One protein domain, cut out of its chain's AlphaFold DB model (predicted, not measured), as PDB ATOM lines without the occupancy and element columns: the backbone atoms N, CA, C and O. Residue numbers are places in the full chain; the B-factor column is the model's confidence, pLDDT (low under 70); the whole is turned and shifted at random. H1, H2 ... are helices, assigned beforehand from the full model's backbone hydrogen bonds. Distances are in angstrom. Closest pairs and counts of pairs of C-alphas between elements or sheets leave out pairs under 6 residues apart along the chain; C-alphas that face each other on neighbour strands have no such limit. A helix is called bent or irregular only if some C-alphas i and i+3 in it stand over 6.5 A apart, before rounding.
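Overview. This is residues 9 to 125 of the 125 residues of the protein "Nicotinamide riboside transporter PnuC" of Psychrobacter sp. JCM 18901 (UniProt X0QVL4). Four helices, H1a, H2, H3 and H4, stand side by side in a row one helix thick, alternating in direction. H1b bends away, and loop residues 35 to 52 lead back to H2. The printed part has 117 residues, with four named helices, H1 to H4 in order along the chain, which hold 90 of them, and no named strand; the class is all helix, and the helix packing is mostly aligned. The whole is only just compact, close to loose, with a radius of gyration of the C-alphas of 15.9 A, spanning 51 by 34 by 26 A.

Arrangement. H1, residues 9 to 34, one helix by its hydrogen bonds, is bent: C-alphas 23 and 26 are 7.1 A apart. Its arms H1a, residues 9 to 23, and H1b, residues 26 to 34, make a steep tilt of 48 degrees. H1a touches H2, residues 53 to 72, through 58 to 66 alone, opposite ways at a shallow tilt of 31 degrees; the closest C-alphas, of Gly 21 and Val 62, are 6.3 A apart. H2 and H3, residues 78 to 95, form a helical hairpin at 29 degrees, the closest C-alphas, of Ala 70 and Asn 78, 5.1 A apart. H3 and H4, residues 99 to 124, form another at 9 degrees, with those of Asn 93 and Ala 102 closest at 5.1 A. H1b touches no helix. Every O i to N i+4 pair is within hydrogen-bond range in H1a, H1b, H2 and H3, and 21 of 22 in H4.

Along the chain. H1a begins at C-alpha 9 (214.811, 157.411, 179.438) and measures 20.8 A, H1b 12.3 A, H2 28.6 A and H3 25.7 A. H4, 38.0 A, ends at C-alpha 124 (208.837, 172.885, 191.203).

Size, cuts and confidence. The farthest C-alphas, of Ser 34 and Gly 125, are 52.0 A apart. The printed part has no cut; the link H1 to H2 is long, the other two tight. Residue 125 alone has pLDDT under 70.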
ATOM      1  N   ALA A   9     213.551 158.109 179.686       91.75
ATOM      2  CA  ALA A   9     214.811 157.411 179.438       91.75
ATOM      3  C   ALA A   9     215.547 157.066 180.741       91.75
ATOM      4  O   ALA A   9     216.063 155.961 180.871       91.75
ATOM      5  N   VAL A  10     215.551 157.969 181.729       91.94
ATOM      6  CA  VAL A  10     216.177 157.722 183.040       91.94
ATOM      7  C   VAL A  10     215.469 156.580 183.766       91.94
ATOM      8  O   VAL A  10     216.134 155.687 184.286       91.94
ATOM      9  N   TRP A  11     214.134 156.556 183.742       90.38
ATOM     10  CA  TRP A  11     213.353 155.443 184.290       90.38
ATOM     11  C   TRP A  11     213.668 154.108 183.606       90.38
ATOM     12  O   TRP A  11     213.884 153.114 184.294       90.38
ATOM     13  N   LEU A  12     213.758 154.090 182.272       93.56
ATOM     14  CA  LEU A  12     214.099 152.885 181.510       93.56
ATOM     15  C   LEU A  12     215.509 152.377 181.824       93.56
ATOM     16  O   LEU A  12     215.682 151.188 182.071       93.56
ATOM     17  N   ILE A  13     216.503 153.268 181.861       93.19
ATOM     18  CA  ILE A  13     217.887 152.913 182.211       93.19
ATOM     19  C   ILE A  13     217.952 152.369 183.640       93.19
ATOM     20  O   ILE A  13     218.638 151.384 183.890       93.19
ATOM     21  N   THR A  14     217.207 152.973 184.568       93.50
ATOM     22  CA  THR A  14     217.144 152.531 185.967       93.50
ATOM     23  C   THR A  14     216.547 151.128 186.069       93.50
ATOM     24  O   THR A  14     217.122 150.260 186.720       93.50
ATOM     25  N   ALA A  15     215.426 150.874 185.389       93.62
ATOM     26  CA  ALA A  15     214.807 149.552 185.352       93.62
ATOM     27  C   ALA A  15     215.735 148.507 184.712       93.62
ATOM     28  O   ALA A  15     215.905 147.422 185.263       93.62
ATOM     29  N   ALA A  16     216.383 148.849 183.595       94.62
ATOM     30  CA  ALA A  16     217.356 147.978 182.942       94.62
ATOM     31  C   ALA A  16     218.537 147.655 183.868       94.62
ATOM     32  O   ALA A  16     218.929 146.497 183.969       94.62
ATOM     33  N   PHE A  17     219.061 148.651 184.588       94.56
ATOM     34  CA  PHE A  17     220.136 148.458 185.559       94.56
ATOM     35  C   PHE A  17     219.730 147.499 186.683       94.56
ATOM     36  O   PHE A  17     220.493 146.592 186.999       94.56
ATOM     37  N   ILE A  18     218.519 147.641 187.235       94.69
ATOM     38  CA  ILE A  18     218.003 146.725 188.263       94.69
ATOM     39  C   ILE A  18     217.909 145.299 187.711       94.69
ATOM     40  O   ILE A  18     218.414 144.371 188.334       94.69
ATOM     41  N   VAL A  19     217.301 145.114 186.534       95.25
ATOM     42  CA  VAL A  19     217.125 143.784 185.925       95.25
ATOM     43  C   VAL A  19     218.471 143.123 185.638       95.25
ATOM     44  O   VAL A  19     218.670 141.961 185.988       95.25
ATOM     45  N   ILE A  20     219.409 143.862 185.043       94.69
ATOM     46  CA  ILE A  20     220.759 143.364 184.755       94.69
ATOM     47  C   ILE A  20     221.493 143.039 186.059       94.69
ATOM     48  O   ILE A  20     222.110 141.983 186.154       94.69
ATOM     49  N   GLY A  21     221.398 143.905 187.071       92.31
ATOM     50  CA  GLY A  21     222.007 143.685 188.381       92.31
ATOM     51  C   GLY A  21     221.504 142.406 189.046       92.31
ATOM     52  O   GLY A  21     222.313 141.601 189.494       92.31
ATOM     53  N   LEU A  22     220.187 142.176 189.040       93.56
ATOM     54  CA  LEU A  22     219.584 140.948 189.569       93.56
ATOM     55  C   LEU A  22     220.014 139.703 188.780       93.56
ATOM     56  O   LEU A  22     220.324 138.681 189.383       93.56
ATOM     57  N   ALA A  23     220.060 139.788 187.448       92.75
ATOM     58  CA  ALA A  23     220.436 138.662 186.592       92.75
ATOM     59  C   ALA A  23     221.923 138.291 186.712       92.75
ATOM     60  O   ALA A  23     222.273 137.113 186.674       92.75
ATOM     61  N   LEU A  24     222.804 139.285 186.858       92.25
ATOM     62  CA  LEU A  24     224.244 139.065 186.993       92.25
ATOM     63  C   LEU A  24     224.658 138.682 188.414       92.25
ATOM     64  O   LEU A  24     225.738 138.115 188.578       92.25
ATOM     65  N   PHE A  25     223.830 138.967 189.425       90.75
ATOM     66  CA  PHE A  25     224.197 138.755 190.823       90.75
ATOM     67  C   PHE A  25     224.684 137.327 191.116       90.75
ATOM     68  O   PHE A  25     225.781 137.221 191.659       90.75
ATOM     69  N   PRO A  26     223.989 136.237 190.717       88.50
ATOM     70  CA  PRO A  26     224.465 134.879 190.992       88.50
ATOM     71  C   PRO A  26     225.836 134.603 190.366       88.50
ATOM     72  O   PRO A  26     226.728 134.091 191.027       88.50
ATOM     73  N   THR A  27     226.040 135.052 189.123       90.56
ATOM     74  CA  THR A  27     227.311 134.860 188.404       90.56
ATOM     75  C   THR A  27     228.461 135.586 189.105       90.56
ATOM     76  O   THR A  27     229.564 135.055 189.224       90.56
ATOM     77  N   ILE A  28     228.214 136.812 189.576       88.69
ATOM     78  CA  ILE A  28     229.209 137.593 190.319       88.69
ATOM     79  C   ILE A  28     229.473 136.954 191.687       88.69
ATOM     80  O   ILE A  28     230.625 136.883 192.104       88.69
ATOM     81  N   ASN A  29     228.432 136.473 192.368       88.38
ATOM     82  CA  ASN A  29     228.540 135.811 193.664       88.38
ATOM     83  C   ASN A  29     229.398 134.538 193.559       88.38
ATOM     84  O   ASN A  29     230.351 134.390 194.315       88.38
ATOM     85  N   ASP A  30     229.166 133.692 192.552       88.62
ATOM     86  CA  ASP A  30     229.966 132.481 192.312       88.62
ATOM     87  C   ASP A  30     231.429 132.808 191.971       88.62
ATOM     88  O   ASP A  30     232.360 132.148 192.442       88.62
ATOM     89  N   LEU A  31     231.656 133.868 191.190       90.31
ATOM     90  CA  LEU A  31     233.006 134.334 190.880       90.31
ATOM     91  C   LEU A  31     233.738 134.812 192.142       90.31
ATOM     92  O   LEU A  31     234.900 134.459 192.348       90.31
ATOM     93  N   LEU A  32     233.068 135.579 193.004       88.38
ATOM     94  CA  LEU A  32     233.633 136.029 194.278       88.38
ATOM     95  C   LEU A  32     233.934 134.848 195.210       88.38
ATOM     96  O   LEU A  32     234.997 134.834 195.836       88.38
ATOM     97  N   ALA A  33     233.067 133.832 195.233       88.44
ATOM     98  CA  ALA A  33     233.303 132.596 195.976       88.44
ATOM     99  C   ALA A  33     234.555 131.869 195.465       88.44
ATOM    100  O   ALA A  33     235.378 131.420 196.261       88.44
ATOM    101  N   SER A  34     234.757 131.820 194.141       90.50
ATOM    102  CA  SER A  34     235.942 131.194 193.531       90.50
ATOM    103  C   SER A  34     237.264 131.873 193.917       90.50
ATOM    104  O   SER A  34     238.312 131.230 193.931       90.50
ATOM    105  N   TYR A  35     237.215 133.158 194.280       91.69
ATOM    106  CA  TYR A  35     238.360 133.921 194.782       91.69
ATOM    107  C   TYR A  35     238.533 133.830 196.306       91.69
ATOM    108  O   TYR A  35     239.470 134.414 196.849       91.69
ATOM    109  N   GLY A  36     237.659 133.095 197.001       88.00
ATOM    110  CA  GLY A  36     237.702 132.918 198.453       88.00
ATOM    111  C   GLY A  36     237.118 134.087 199.250       88.00
ATOM    112  O   GLY A  36     237.414 134.212 200.439       88.00
ATOM    113  N   TYR A  37     236.315 134.959 198.626       87.50
ATOM    114  CA  TYR A  37     235.600 136.010 199.349       87.50
ATOM    115  C   TYR A  37     234.352 135.466 200.046       87.50
ATOM    116  O   TYR A  37     233.746 134.493 199.604       87.50
ATOM    117  N   ALA A  38     233.948 136.136 201.129       76.94
ATOM    118  CA  ALA A  38     232.649 135.901 201.744       76.94
ATOM    119  C   ALA A  38     231.541 136.311 200.763       76.94
ATOM    120  O   ALA A  38     231.556 137.423 200.228       76.94
ATOM    121  N   VAL A  39     230.597 135.404 200.534       79.75
ATOM    122  CA  VAL A  39     229.506 135.558 199.569       79.75
ATOM    123  C   VAL A  39     228.160 135.443 200.261       79.75
ATOM    124  O   VAL A  39     228.070 134.972 201.394       79.75
ATOM    125  N   VAL A  40     227.106 135.897 199.585       75.31
ATOM    126  CA  VAL A  40     225.747 135.673 200.079       75.31
ATOM    127  C   VAL A  40     225.416 134.208 199.809       75.31
ATOM    128  O   VAL A  40     225.320 133.805 198.651       75.31
ATOM    129  N   GLU A  41     225.311 133.407 200.865       73.06
ATOM    130  CA  GLU A  41     224.949 131.994 200.761       73.06
ATOM    131  C   GLU A  41     223.436 131.851 200.557       73.06
ATOM    132  O   GLU A  41     222.641 132.509 201.231       73.06
ATOM    133  N   ASP A  42     223.035 130.996 199.614       77.12
ATOM    134  CA  ASP A  42     221.651 130.536 199.528       77.12
ATOM    135  C   ASP A  42     221.478 129.379 200.513       77.12
ATOM    136  O   ASP A  42     221.750 128.216 200.212       77.12
ATOM    137  N   ASP A  43     221.063 129.719 201.729       75.38
ATOM    138  CA  ASP A  43     220.798 128.771 202.809       75.38
ATOM    139  C   ASP A  43     219.446 128.051 202.649       75.38
ATOM    140  O   ASP A  43     218.999 127.348 203.557       75.38
ATOM    141  N   SER A  44     218.777 128.209 201.498       76.56
ATOM    142  CA  SER A  44     217.429 127.709 201.203       76.56
ATOM    143  C   SER A  44     216.347 128.193 202.177       76.56
ATOM    144  O   SER A  44     215.233 127.659 202.190       76.56
ATOM    145  N   SER A  45     216.637 129.218 202.986       78.62
ATOM    146  CA  SER A  45     215.663 129.757 203.924       78.62
ATOM    147  C   SER A  45     214.552 130.503 203.183       78.62
ATOM    148  O   SER A  45     214.767 131.252 202.225       78.62
ATOM    149  N   LEU A  46     213.315 130.264 203.623       79.50
ATOM    150  CA  LEU A  46     212.115 130.814 203.003       79.50
ATOM    151  C   LEU A  46     211.436 131.804 203.952       79.50
ATOM    152  O   LEU A  46     210.965 131.444 205.029       79.50
ATOM    153  N   PHE A  47     211.295 133.048 203.512       70.25
ATOM    154  CA  PHE A  47     210.362 134.012 204.073       70.25
ATOM    155  C   PHE A  47     208.923 133.651 203.691       70.25
ATOM    156  O   PHE A  47     208.620 133.355 202.531       70.25
ATOM    157  N   LEU A  48     208.031 133.658 204.687       73.00
ATOM    158  CA  LEU A  48     206.616 133.273 204.566       73.00
ATOM    159  C   LEU A  48     206.384 131.878 203.947       73.00
ATOM    160  O   LEU A  48     205.271 131.564 203.540       73.00
ATOM    161  N   GLY A  49     207.417 131.030 203.894       73.06
ATOM    162  CA  GLY A  49     207.349 129.683 203.326       73.06
ATOM    163  C   GLY A  49     207.392 129.606 201.797       73.06
ATOM    164  O   GLY A  49     207.257 128.509 201.265       73.06
ATOM    165  N   PHE A  50     207.581 130.721 201.077       74.88
ATOM    166  CA  PHE A  50     207.625 130.706 199.604       74.88
ATOM    167  C   PHE A  50     208.563 131.736 198.951       74.88
ATOM    168  O   PHE A  50     208.758 131.673 197.740       74.88
ATOM    169  N   ILE A  51     209.161 132.670 199.702       75.38
ATOM    170  CA  ILE A  51     210.104 133.659 199.153       75.38
ATOM    171  C   ILE A  51     211.502 133.361 199.688       75.38
ATOM    172  O   ILE A  51     211.712 133.427 200.889       75.38
ATOM    173  N   SER A  52     212.474 133.069 198.827       84.44
ATOM    174  CA  SER A  52     213.857 132.828 199.267       84.44
ATOM    175  C   SER A  52     214.464 134.076 199.921       84.44
ATOM    176  O   SER A  52     214.435 135.175 199.355       84.44
ATOM    177  N   PHE A  53     215.017 133.909 201.125       83.88
ATOM    178  CA  PHE A  53     215.662 134.985 201.875       83.88
ATOM    179  C   PHE A  53     216.916 135.506 201.167       83.88
ATOM    180  O   PHE A  53     217.170 136.713 201.187       83.88
ATOM    181  N   PHE A  54     217.645 134.626 200.471       87.06
ATOM    182  CA  PHE A  54     218.737 135.002 199.576       87.06
ATOM    183  C   PHE A  54     218.273 136.071 198.580       87.06
ATOM    184  O   PHE A  54     218.835 137.166 198.529       87.06
ATOM    185  N   TRP A  55     217.173 135.817 197.865       88.06
ATOM    186  CA  TRP A  55     216.647 136.761 196.877       88.06
ATOM    187  C   TRP A  55     216.129 138.062 197.494       88.06
ATOM    188  O   TRP A  55     216.273 139.116 196.875       88.06
ATOM    189  N   ILE A  56     215.590 138.034 198.717       89.38
ATOM    190  CA  ILE A  56     215.215 139.265 199.436       89.38
ATOM    191  C   ILE A  56     216.455 140.129 199.699       89.38
ATOM    192  O   ILE A  56     216.423 141.330 199.431       89.38
ATOM    193  N   ASN A  57     217.553 139.529 200.165       89.44
ATOM    194  CA  ASN A  57     218.813 140.241 200.399       89.44
ATOM    195  C   ASN A  57     219.412 140.787 199.097       89.44
ATOM    196  O   ASN A  57     219.837 141.941 199.045       89.44
ATOM    197  N   VAL A  58     219.385 139.994 198.022       91.00
ATOM    198  CA  VAL A  58     219.858 140.408 196.691       91.00
ATOM    199  C   VAL A  58     219.060 141.612 196.182       91.00
ATOM    200  O   VAL A  58     219.640 142.604 195.733       91.00
ATOM    201  N   ILE A  59     217.729 141.565 196.294       92.06
ATOM    202  CA  ILE A  59     216.848 142.675 195.914       92.06
ATOM    203  C   ILE A  59     217.146 143.910 196.767       92.06
ATOM    204  O   ILE A  59     217.277 145.003 196.213       92.06
ATOM    205  N   ALA A  60     217.298 143.750 198.087       92.56
ATOM    206  CA  ALA A  60     217.644 144.846 198.989       92.56
ATOM    207  C   ALA A  60     218.936 145.542 198.536       92.56
ATOM    208  O   ALA A  60     218.970 146.763 198.389       92.56
ATOM    209  N   PHE A  61     219.967 144.756 198.222       91.94
ATOM    210  CA  PHE A  61     221.263 145.246 197.767       91.94
ATOM    211  C   PHE A  61     221.188 145.988 196.424       91.94
ATOM    212  O   PHE A  61     221.634 147.136 196.322       91.94
ATOM    213  N   VAL A  62     220.591 145.377 195.395       94.25
ATOM    214  CA  VAL A  62     220.509 145.976 194.048       94.25
ATOM    215  C   VAL A  62     219.672 147.257 194.065       94.25
ATOM    216  O   VAL A  62     220.061 148.268 193.465       94.25
ATOM    217  N   LEU A  63     218.545 147.258 194.783       94.88
ATOM    218  CA  LEU A  63     217.719 148.454 194.923       94.88
ATOM    219  C   LEU A  63     218.443 149.553 195.713       94.88
ATOM    220  O   LEU A  63     218.365 150.713 195.310       94.88
ATOM    221  N   SER A  64     219.197 149.216 196.768       95.19
ATOM    222  CA  SER A  64     220.015 150.182 197.516       95.19
ATOM    223  C   SER A  64     221.075 150.852 196.642       95.19
ATOM    224  O   SER A  64     221.182 152.078 196.665       95.19
ATOM    225  N   ILE A  65     221.819 150.092 195.829       94.75
ATOM    226  CA  ILE A  65     222.800 150.670 194.891       94.75
ATOM    227  C   ILE A  65     222.105 151.605 193.904       94.75
ATOM    228  O   ILE A  65     222.582 152.711 193.644       94.75
ATOM    229  N   THR A  66     220.952 151.188 193.385       95.62
ATOM    230  CA  THR A  66     220.182 151.985 192.426       95.62
ATOM    231  C   THR A  66     219.678 153.288 193.056       95.62
ATOM    232  O   THR A  66     219.826 154.362 192.468       95.62
ATOM    233  N   ALA A  67     219.133 153.224 194.275       95.56
ATOM    234  CA  ALA A  67     218.673 154.385 195.035       95.56
ATOM    235  C   ALA A  67     219.826 155.352 195.344       95.56
ATOM    236  O   ALA A  67     219.698 156.564 195.149       95.56
ATOM    237  N   GLN A  68     220.980 154.815 195.747       96.06
ATOM    238  CA  GLN A  68     222.182 155.591 196.033       96.06
ATOM    239  C   GLN A  68     222.724 156.286 194.778       96.06
ATOM    240  O   GLN A  68     223.041 157.476 194.817       96.06
ATOM    241  N   ALA A  69     222.781 155.581 193.645       94.81
ATOM    242  CA  ALA A  69     223.197 156.159 192.371       94.81
ATOM    243  C   ALA A  69     222.253 157.294 191.937       94.81
ATOM    244  O   ALA A  69     222.713 158.382 191.581       94.81
ATOM    245  N   ALA A  70     220.935 157.089 192.036       94.00
ATOM    246  CA  ALA A  70     219.943 158.120 191.729       94.00
ATOM    247  C   ALA A  70     220.080 159.356 192.639       94.00
ATOM    248  O   ALA A  70     219.956 160.488 192.161       94.00
ATOM    249  N   MET A  71     220.388 159.154 193.926       94.19
ATOM    250  CA  MET A  71     220.624 160.230 194.894       94.19
ATOM    251  C   MET A  71     221.882 161.044 194.555       94.19
ATOM    252  O   MET A  71     221.814 162.273 194.510       94.19
ATOM    253  N   ILE A  72     223.007 160.385 194.245       94.00
ATOM    254  CA  ILE A  72     224.261 161.050 193.836       94.00
ATOM    255  C   ILE A  72     224.048 161.863 192.555       94.00
ATOM    256  O   ILE A  72     224.492 163.007 192.451       94.00
ATOM    257  N   LEU A  73     223.303 161.304 191.597       93.31
ATOM    258  CA  LEU A  73     222.933 161.983 190.354       93.31
ATOM    259  C   LEU A  73     221.866 163.071 190.546       93.31
ATOM    260  O   LEU A  73     221.544 163.770 189.580       93.31
ATOM    261  N   ARG A  74     221.368 163.250 191.777       91.56
ATOM    262  CA  ARG A  74     220.389 164.257 192.205       91.56
ATOM    263  C   ARG A  74     219.031 164.144 191.526       91.56
ATOM    264  O   ARG A  74     218.404 165.162 191.243       91.56
ATOM    265  N   TYR A  75     218.570 162.932 191.252       92.31
ATOM    266  CA  TYR A  75     217.217 162.731 190.744       92.31
ATOM    267  C   TYR A  75     216.204 162.636 191.884       92.31
ATOM    268  O   TYR A  75     216.392 161.831 192.788       92.31
ATOM    269  N   SER A  76     215.110 163.398 191.841       89.94
ATOM    270  CA  SER A  76     214.090 163.422 192.908       89.94
ATOM    271  C   SER A  76     213.411 162.072 193.153       89.94
ATOM    272  O   SER A  76     213.118 161.740 194.301       89.94
ATOM    273  N   PHE A  77     213.273 161.235 192.118       92.44
ATOM    274  CA  PHE A  77     212.702 159.890 192.260       92.44
ATOM    275  C   PHE A  77     213.541 158.936 193.128       92.44
ATOM    276  O   PHE A  77     213.032 157.886 193.516       92.44
ATOM    277  N   ASN A  78     214.790 159.282 193.471       94.31
ATOM    278  CA  ASN A  78     215.612 158.482 194.384       94.31
ATOM    279  C   ASN A  78     214.880 158.188 195.705       94.31
ATOM    280  O   ASN A  78     214.980 157.085 196.231       94.31
ATOM    281  N   TRP A  79     214.086 159.139 196.206       95.38
ATOM    282  CA  TRP A  79     213.353 158.975 197.457       95.38
ATOM    283  C   TRP A  79     212.239 157.931 197.361       95.38
ATOM    284  O   TRP A  79     211.995 157.221 198.332       95.38
ATOM    285  N   TRP A  80     211.627 157.758 196.183       94.69
ATOM    286  CA  TRP A  80     210.711 156.639 195.940       94.69
ATOM    287  C   TRP A  80     211.431 155.294 196.032       94.69
ATOM    288  O   TRP A  80     210.903 154.364 196.639       94.69
ATOM    289  N   LEU A  81     212.650 155.200 195.490       94.94
ATOM    290  CA  LEU A  81     213.468 153.996 195.637       94.94
ATOM    291  C   LEU A  81     213.840 153.758 197.103       94.94
ATOM    292  O   LEU A  81     213.694 152.638 197.577       94.94
ATOM    293  N   TRP A  82     214.242 154.796 197.842       97.25
ATOM    294  CA  TRP A  82     214.567 154.676 199.267       97.25
ATOM    295  C   TRP A  82     213.387 154.228 200.122       97.25
ATOM    296  O   TRP A  82     213.576 153.415 201.020       97.25
ATOM    297  N   ILE A  83     212.174 154.698 199.828       96.50
ATOM    298  CA  ILE A  83     210.959 154.219 200.500       96.50
ATOM    299  C   ILE A  83     210.808 152.706 200.299       96.50
ATOM    300  O   ILE A  83     210.632 151.982 201.272       96.50
ATOM    301  N   ILE A  84     210.920 152.217 199.061       95.25
ATOM    302  CA  ILE A  84     210.806 150.781 198.765       95.25
ATOM    303  C   ILE A  84     211.929 149.998 199.459       95.25
ATOM    304  O   ILE A  84     211.672 149.008 200.139       95.25
ATOM    305  N   VAL A  85     213.169 150.471 199.331       96.06
ATOM    306  CA  VAL A  85     214.374 149.862 199.909       96.06
ATOM    307  C   VAL A  85     214.274 149.738 201.428       96.06
ATOM    308  O   VAL A  85     214.600 148.686 201.971       96.06
ATOM    309  N   ASN A  86     213.790 150.770 202.121       97.25
ATOM    310  CA  ASN A  86     213.663 150.757 203.577       97.25
ATOM    311  C   ASN A  86     212.659 149.702 204.060       97.25
ATOM    312  O   ASN A  86     212.932 149.037 205.058       97.25
ATOM    313  N   PHE A  87     211.553 149.482 203.341       94.88
ATOM    314  CA  PHE A  87     210.632 148.383 203.655       94.88
ATOM    315  C   PHE A  87     211.277 147.008 203.457       94.88
ATOM    316  O   PHE A  87     211.107 146.131 204.304       94.88
ATOM    317  N   VAL A  88     212.043 146.820 202.380       94.12
ATOM    318  CA  VAL A  88     212.764 145.559 202.140       94.12
ATOM    319  C   VAL A  88     213.789 145.314 203.252       94.12
ATOM    320  O   VAL A  88     213.809 144.236 203.842       94.12
ATOM    321  N   TRP A  89     214.587 146.324 203.609       94.81
ATOM    322  CA  TRP A  89     215.557 146.212 204.700       94.81
ATOM    323  C   TRP A  89     214.910 146.002 206.064       94.81
ATOM    324  O   TRP A  89     215.461 145.271 206.882       94.81
ATOM    325  N   LEU A  90     213.743 146.591 206.323       94.38
ATOM    326  CA  LEU A  90     213.005 146.333 207.555       94.38
ATOM    327  C   LEU A  90     212.657 144.844 207.682       94.38
ATOM    328  O   LEU A  90     212.866 144.266 208.746       94.38
ATOM    329  N   ILE A  91     212.191 144.212 206.597       90.56
ATOM    330  CA  ILE A  91     211.920 142.767 206.567       90.56
ATOM    331  C   ILE A  91     213.207 141.986 206.856       90.56
ATOM    332  O   ILE A  91     213.219 141.161 207.769       90.56
ATOM    333  N   VAL A  92     214.302 142.293 206.151       91.12
ATOM    334  CA  VAL A  92     215.608 141.633 206.348       91.12
ATOM    335  C   VAL A  92     216.079 141.742 207.799       91.12
ATOM    336  O   VAL A  92     216.478 140.745 208.405       91.12
ATOM    337  N   ASN A  93     215.999 142.937 208.386       92.44
ATOM    338  CA  ASN A  93     216.474 143.197 209.741       92.44
ATOM    339  C   ASN A  93     215.633 142.482 210.799       92.44
ATOM    340  O   ASN A  93     216.198 141.924 211.738       92.44
ATOM    341  N   LEU A  94     214.306 142.463 210.647       90.44
ATOM    342  CA  LEU A  94     213.424 141.737 211.560       90.44
ATOM    343  C   LEU A  94     213.662 140.226 211.487       90.44
ATOM    344  O   LEU A  94     213.761 139.577 212.526       90.44
ATOM    345  N   MET A  95     213.813 139.677 210.280       85.06
ATOM    346  CA  MET A  95     214.097 138.252 210.082       85.06
ATOM    347  C   MET A  95     215.452 137.831 210.648       85.06
ATOM    348  O   MET A  95     215.576 136.750 211.211       85.06
ATOM    349  N   SER A  96     216.452 138.702 210.533       86.88
ATOM    350  CA  SER A  96     217.804 138.440 211.035       86.88
ATOM    351  C   SER A  96     217.942 138.675 212.547       86.88
ATOM    352  O   SER A  96     219.041 138.562 213.080       86.88
ATOM    353  N   GLY A  97     216.869 139.072 213.248       89.44
ATOM    354  CA  GLY A  97     216.916 139.447 214.669       89.44
ATOM    355  C   GLY A  97     217.674 140.754 214.954       89.44
ATOM    356  O   GLY A  97     217.965 141.077 216.107       89.44
ATOM    357  N   ASN A  98     217.977 141.537 213.918       92.81
ATOM    358  CA  ASN A  98     218.760 142.767 213.981       92.81
ATOM    359  C   ASN A  98     217.877 143.975 214.335       92.81
ATOM    360  O   ASN A  98     217.688 144.899 213.540       92.81
ATOM    361  N   TYR A  99     217.334 143.994 215.556       92.69
ATOM    362  CA  TYR A  99     216.358 145.009 215.981       92.69
ATOM    363  C   TYR A  99     216.891 146.448 215.970       92.69
ATOM    364  O   TYR A  99     216.132 147.372 215.685       92.69
ATOM    365  N   ILE A 100     218.189 146.654 216.224       96.00
ATOM    366  CA  ILE A 100     218.812 147.988 216.146       96.00
ATOM    367  C   ILE A 100     218.702 148.536 214.717       96.00
ATOM    368  O   ILE A 100     218.231 149.656 214.514       96.00
ATOM    369  N   PHE A 101     219.062 147.719 213.722       94.12
ATOM    370  CA  PHE A 101     218.948 148.099 212.318       94.12
ATOM    371  C   PHE A 101     217.489 148.203 211.865       94.12
ATOM    372  O   PHE A 101     217.168 149.093 211.083       94.12
ATOM    373  N   ALA A 102     216.583 147.383 212.407       94.50
ATOM    374  CA  ALA A 102     215.150 147.505 212.137       94.50
ATOM    375  C   ALA A 102     214.598 148.874 212.588       94.50
ATOM    376  O   ALA A 102     213.927 149.571 211.821       94.50
ATOM    377  N   ILE A 103     214.936 149.315 213.803       96.25
ATOM    378  CA  ILE A 103     214.547 150.640 214.311       96.25
ATOM    379  C   ILE A 103     215.176 151.748 213.457       96.25
ATOM    380  O   ILE A 103     214.487 152.689 213.063       96.25
ATOM    381  N   GLN A 104     216.457 151.622 213.107       96.94
ATOM    382  CA  GLN A 104     217.132 152.564 212.212       96.94
ATOM    383  C   GLN A 104     216.419 152.673 210.855       96.94
ATOM    384  O   GLN A 104     216.195 153.785 210.374       96.94
ATOM    385  N   THR A 105     215.995 151.555 210.260       95.75
ATOM    386  CA  THR A 105     215.246 151.572 208.994       95.75
ATOM    387  C   THR A 105     213.895 152.270 209.115       95.75
ATOM    388  O   THR A 105     213.487 152.946 208.174       95.75
ATOM    389  N   MET A 106     213.241 152.221 210.280       96.50
ATOM    390  CA  MET A 106     212.020 152.997 210.529       96.50
ATOM    391  C   MET A 106     212.292 154.504 210.567       96.50
ATOM    392  O   MET A 106     211.536 155.289 209.993       96.50
ATOM    393  N   VAL A 107     213.397 154.927 211.187       97.38
ATOM    394  CA  VAL A 107     213.819 156.337 211.168       97.38
ATOM    395  C   VAL A 107     214.140 156.779 209.736       97.38
ATOM    396  O   VAL A 107     213.695 157.841 209.295       97.38
ATOM    397  N   TYR A 108     214.842 155.942 208.968       96.44
ATOM    398  CA  TYR A 108     215.114 156.201 207.553       96.44
ATOM    399  C   TYR A 108     213.853 156.244 206.699       96.44
ATOM    400  O   TYR A 108     213.797 157.026 205.753       96.44
ATOM    401  N   GLN A 109     212.821 155.476 207.047       97.31
ATOM    402  CA  GLN A 109     211.538 155.512 206.361       97.31
ATOM    403  C   GLN A 109     210.874 156.886 206.490       97.31
ATOM    404  O   GLN A 109     210.438 157.453 205.489       97.31
ATOM    405  N   VAL A 110     210.849 157.451 207.701       97.00
ATOM    406  CA  VAL A 110     210.340 158.812 207.937       97.00
ATOM    407  C   VAL A 110     211.179 159.836 207.170       97.00
ATOM    408  O   VAL A 110     210.630 160.671 206.452       97.00
ATOM    409  N   ASN A 111     212.508 159.725 207.252       96.94
ATOM    410  CA  ASN A 111     213.424 160.599 206.520       96.94
ATOM    411  C   ASN A 111     213.194 160.548 205.001       96.94
ATOM    412  O   ASN A 111     213.219 161.582 204.342       96.94
ATOM    413  N   ALA A 112     212.919 159.370 204.439       96.31
ATOM    414  CA  ALA A 112     212.682 159.220 203.009       96.31
ATOM    415  C   ALA A 112     211.410 159.951 202.545       96.31
ATOM    416  O   ALA A 112     211.410 160.544 201.467       96.31
ATOM    417  N   PHE A 113     210.352 159.980 203.364       96.12
ATOM    418  CA  PHE A 113     209.149 160.768 203.067       96.12
ATOM    419  C   PHE A 113     209.395 162.278 203.151       96.12
ATOM    420  O   PHE A 113     208.926 163.021 202.286       96.12
ATOM    421  N   ILE A 114     210.148 162.732 204.158       95.50
ATOM    422  CA  ILE A 114     210.539 164.145 204.285       95.50
ATOM    423  C   ILE A 114     211.385 164.559 203.074       95.50
ATOM    424  O   ILE A 114     211.059 165.535 202.400       95.50
ATOM    425  N   GLY A 115     212.406 163.767 202.737       93.44
ATOM    426  CA  GLY A 115     213.269 163.997 201.581       93.44
ATOM    427  C   GLY A 115     212.495 164.039 200.264       93.44
ATOM    428  O   GLY A 115     212.726 164.937 199.449       93.44
ATOM    429  N   LEU A 116     211.521 163.137 200.079       93.62
ATOM    430  CA  LEU A 116     210.629 163.147 198.918       93.62
ATOM    431  C   LEU A 116     209.871 164.476 198.811       93.62
ATOM    432  O   LEU A 116     209.863 165.091 197.746       93.62
ATOM    433  N   TYR A 117     209.253 164.927 199.904       92.56
ATOM    434  CA  TYR A 117     208.494 166.177 199.930       92.56
ATOM    435  C   TYR A 117     209.379 167.396 199.627       92.56
ATOM    436  O   TYR A 117     209.045 168.204 198.756       92.56
ATOM    437  N   GLU A 118     210.522 167.518 200.303       92.00
ATOM    438  CA  GLU A 118     211.429 168.659 200.145       92.00
ATOM    439  C   GLU A 118     212.022 168.745 198.737       92.00
ATOM    440  O   GLU A 118     212.085 169.831 198.147       92.00
ATOM    441  N   TRP A 119     212.428 167.609 198.163       91.81
ATOM    442  CA  TRP A 119     213.017 167.583 196.826       91.81
ATOM    443  C   TRP A 119     211.974 167.829 195.744       91.81
ATOM    444  O   TRP A 119     212.246 168.571 194.805       91.81
ATOM    445  N   HIS A 120     210.767 167.284 195.899       87.62
ATOM    446  CA  HIS A 120     209.672 167.523 194.957       87.62
ATOM    447  C   HIS A 120     209.195 168.976 194.974       87.62
ATOM    448  O   HIS A 120     208.868 169.543 193.932       87.62
ATOM    449  N   ARG A 121     209.192 169.614 196.152       87.50
ATOM    450  CA  ARG A 121     208.946 171.056 196.276       87.50
ATOM    451  C   ARG A 121     210.046 171.868 195.595       87.50
ATOM    452  O   ARG A 121     209.732 172.807 194.876       87.50
ATOM    453  N   SER A 122     211.307 171.497 195.808       87.06
ATOM    454  CA  SER A 122     212.467 172.206 195.250       87.06
ATOM    455  C   SER A 122     212.601 172.057 193.732       87.06
ATOM    456  O   SER A 122     213.184 172.917 193.096       87.06
ATOM    457  N   GLU A 123     212.087 170.975 193.147       82.00
ATOM    458  CA  GLU A 123     212.041 170.773 191.690       82.00
ATOM    459  C   GLU A 123     211.017 171.693 190.999       82.00
ATOM    460  O   GLU A 123     211.154 172.002 189.817       82.00
ATOM    461  N   ARG A 124     209.973 172.109 191.728       73.31
ATOM    462  CA  ARG A 124     208.837 172.885 191.203       73.31
ATOM    463  C   ARG A 124     208.910 174.388 191.489       73.31
ATOM    464  O   ARG A 124     208.093 175.119 190.933       73.31
ATOM    465  N   GLY A 125     209.790 174.811 192.396       59.00
ATOM    466  CA  GLY A 125     210.006 176.211 192.778       59.00
ATOM    467  C   GLY A 125     211.252 176.776 192.126       59.00
ATOM    468  O   GLY A 125     211.208 177.970 191.766       59.00
TER     469      GLY A 125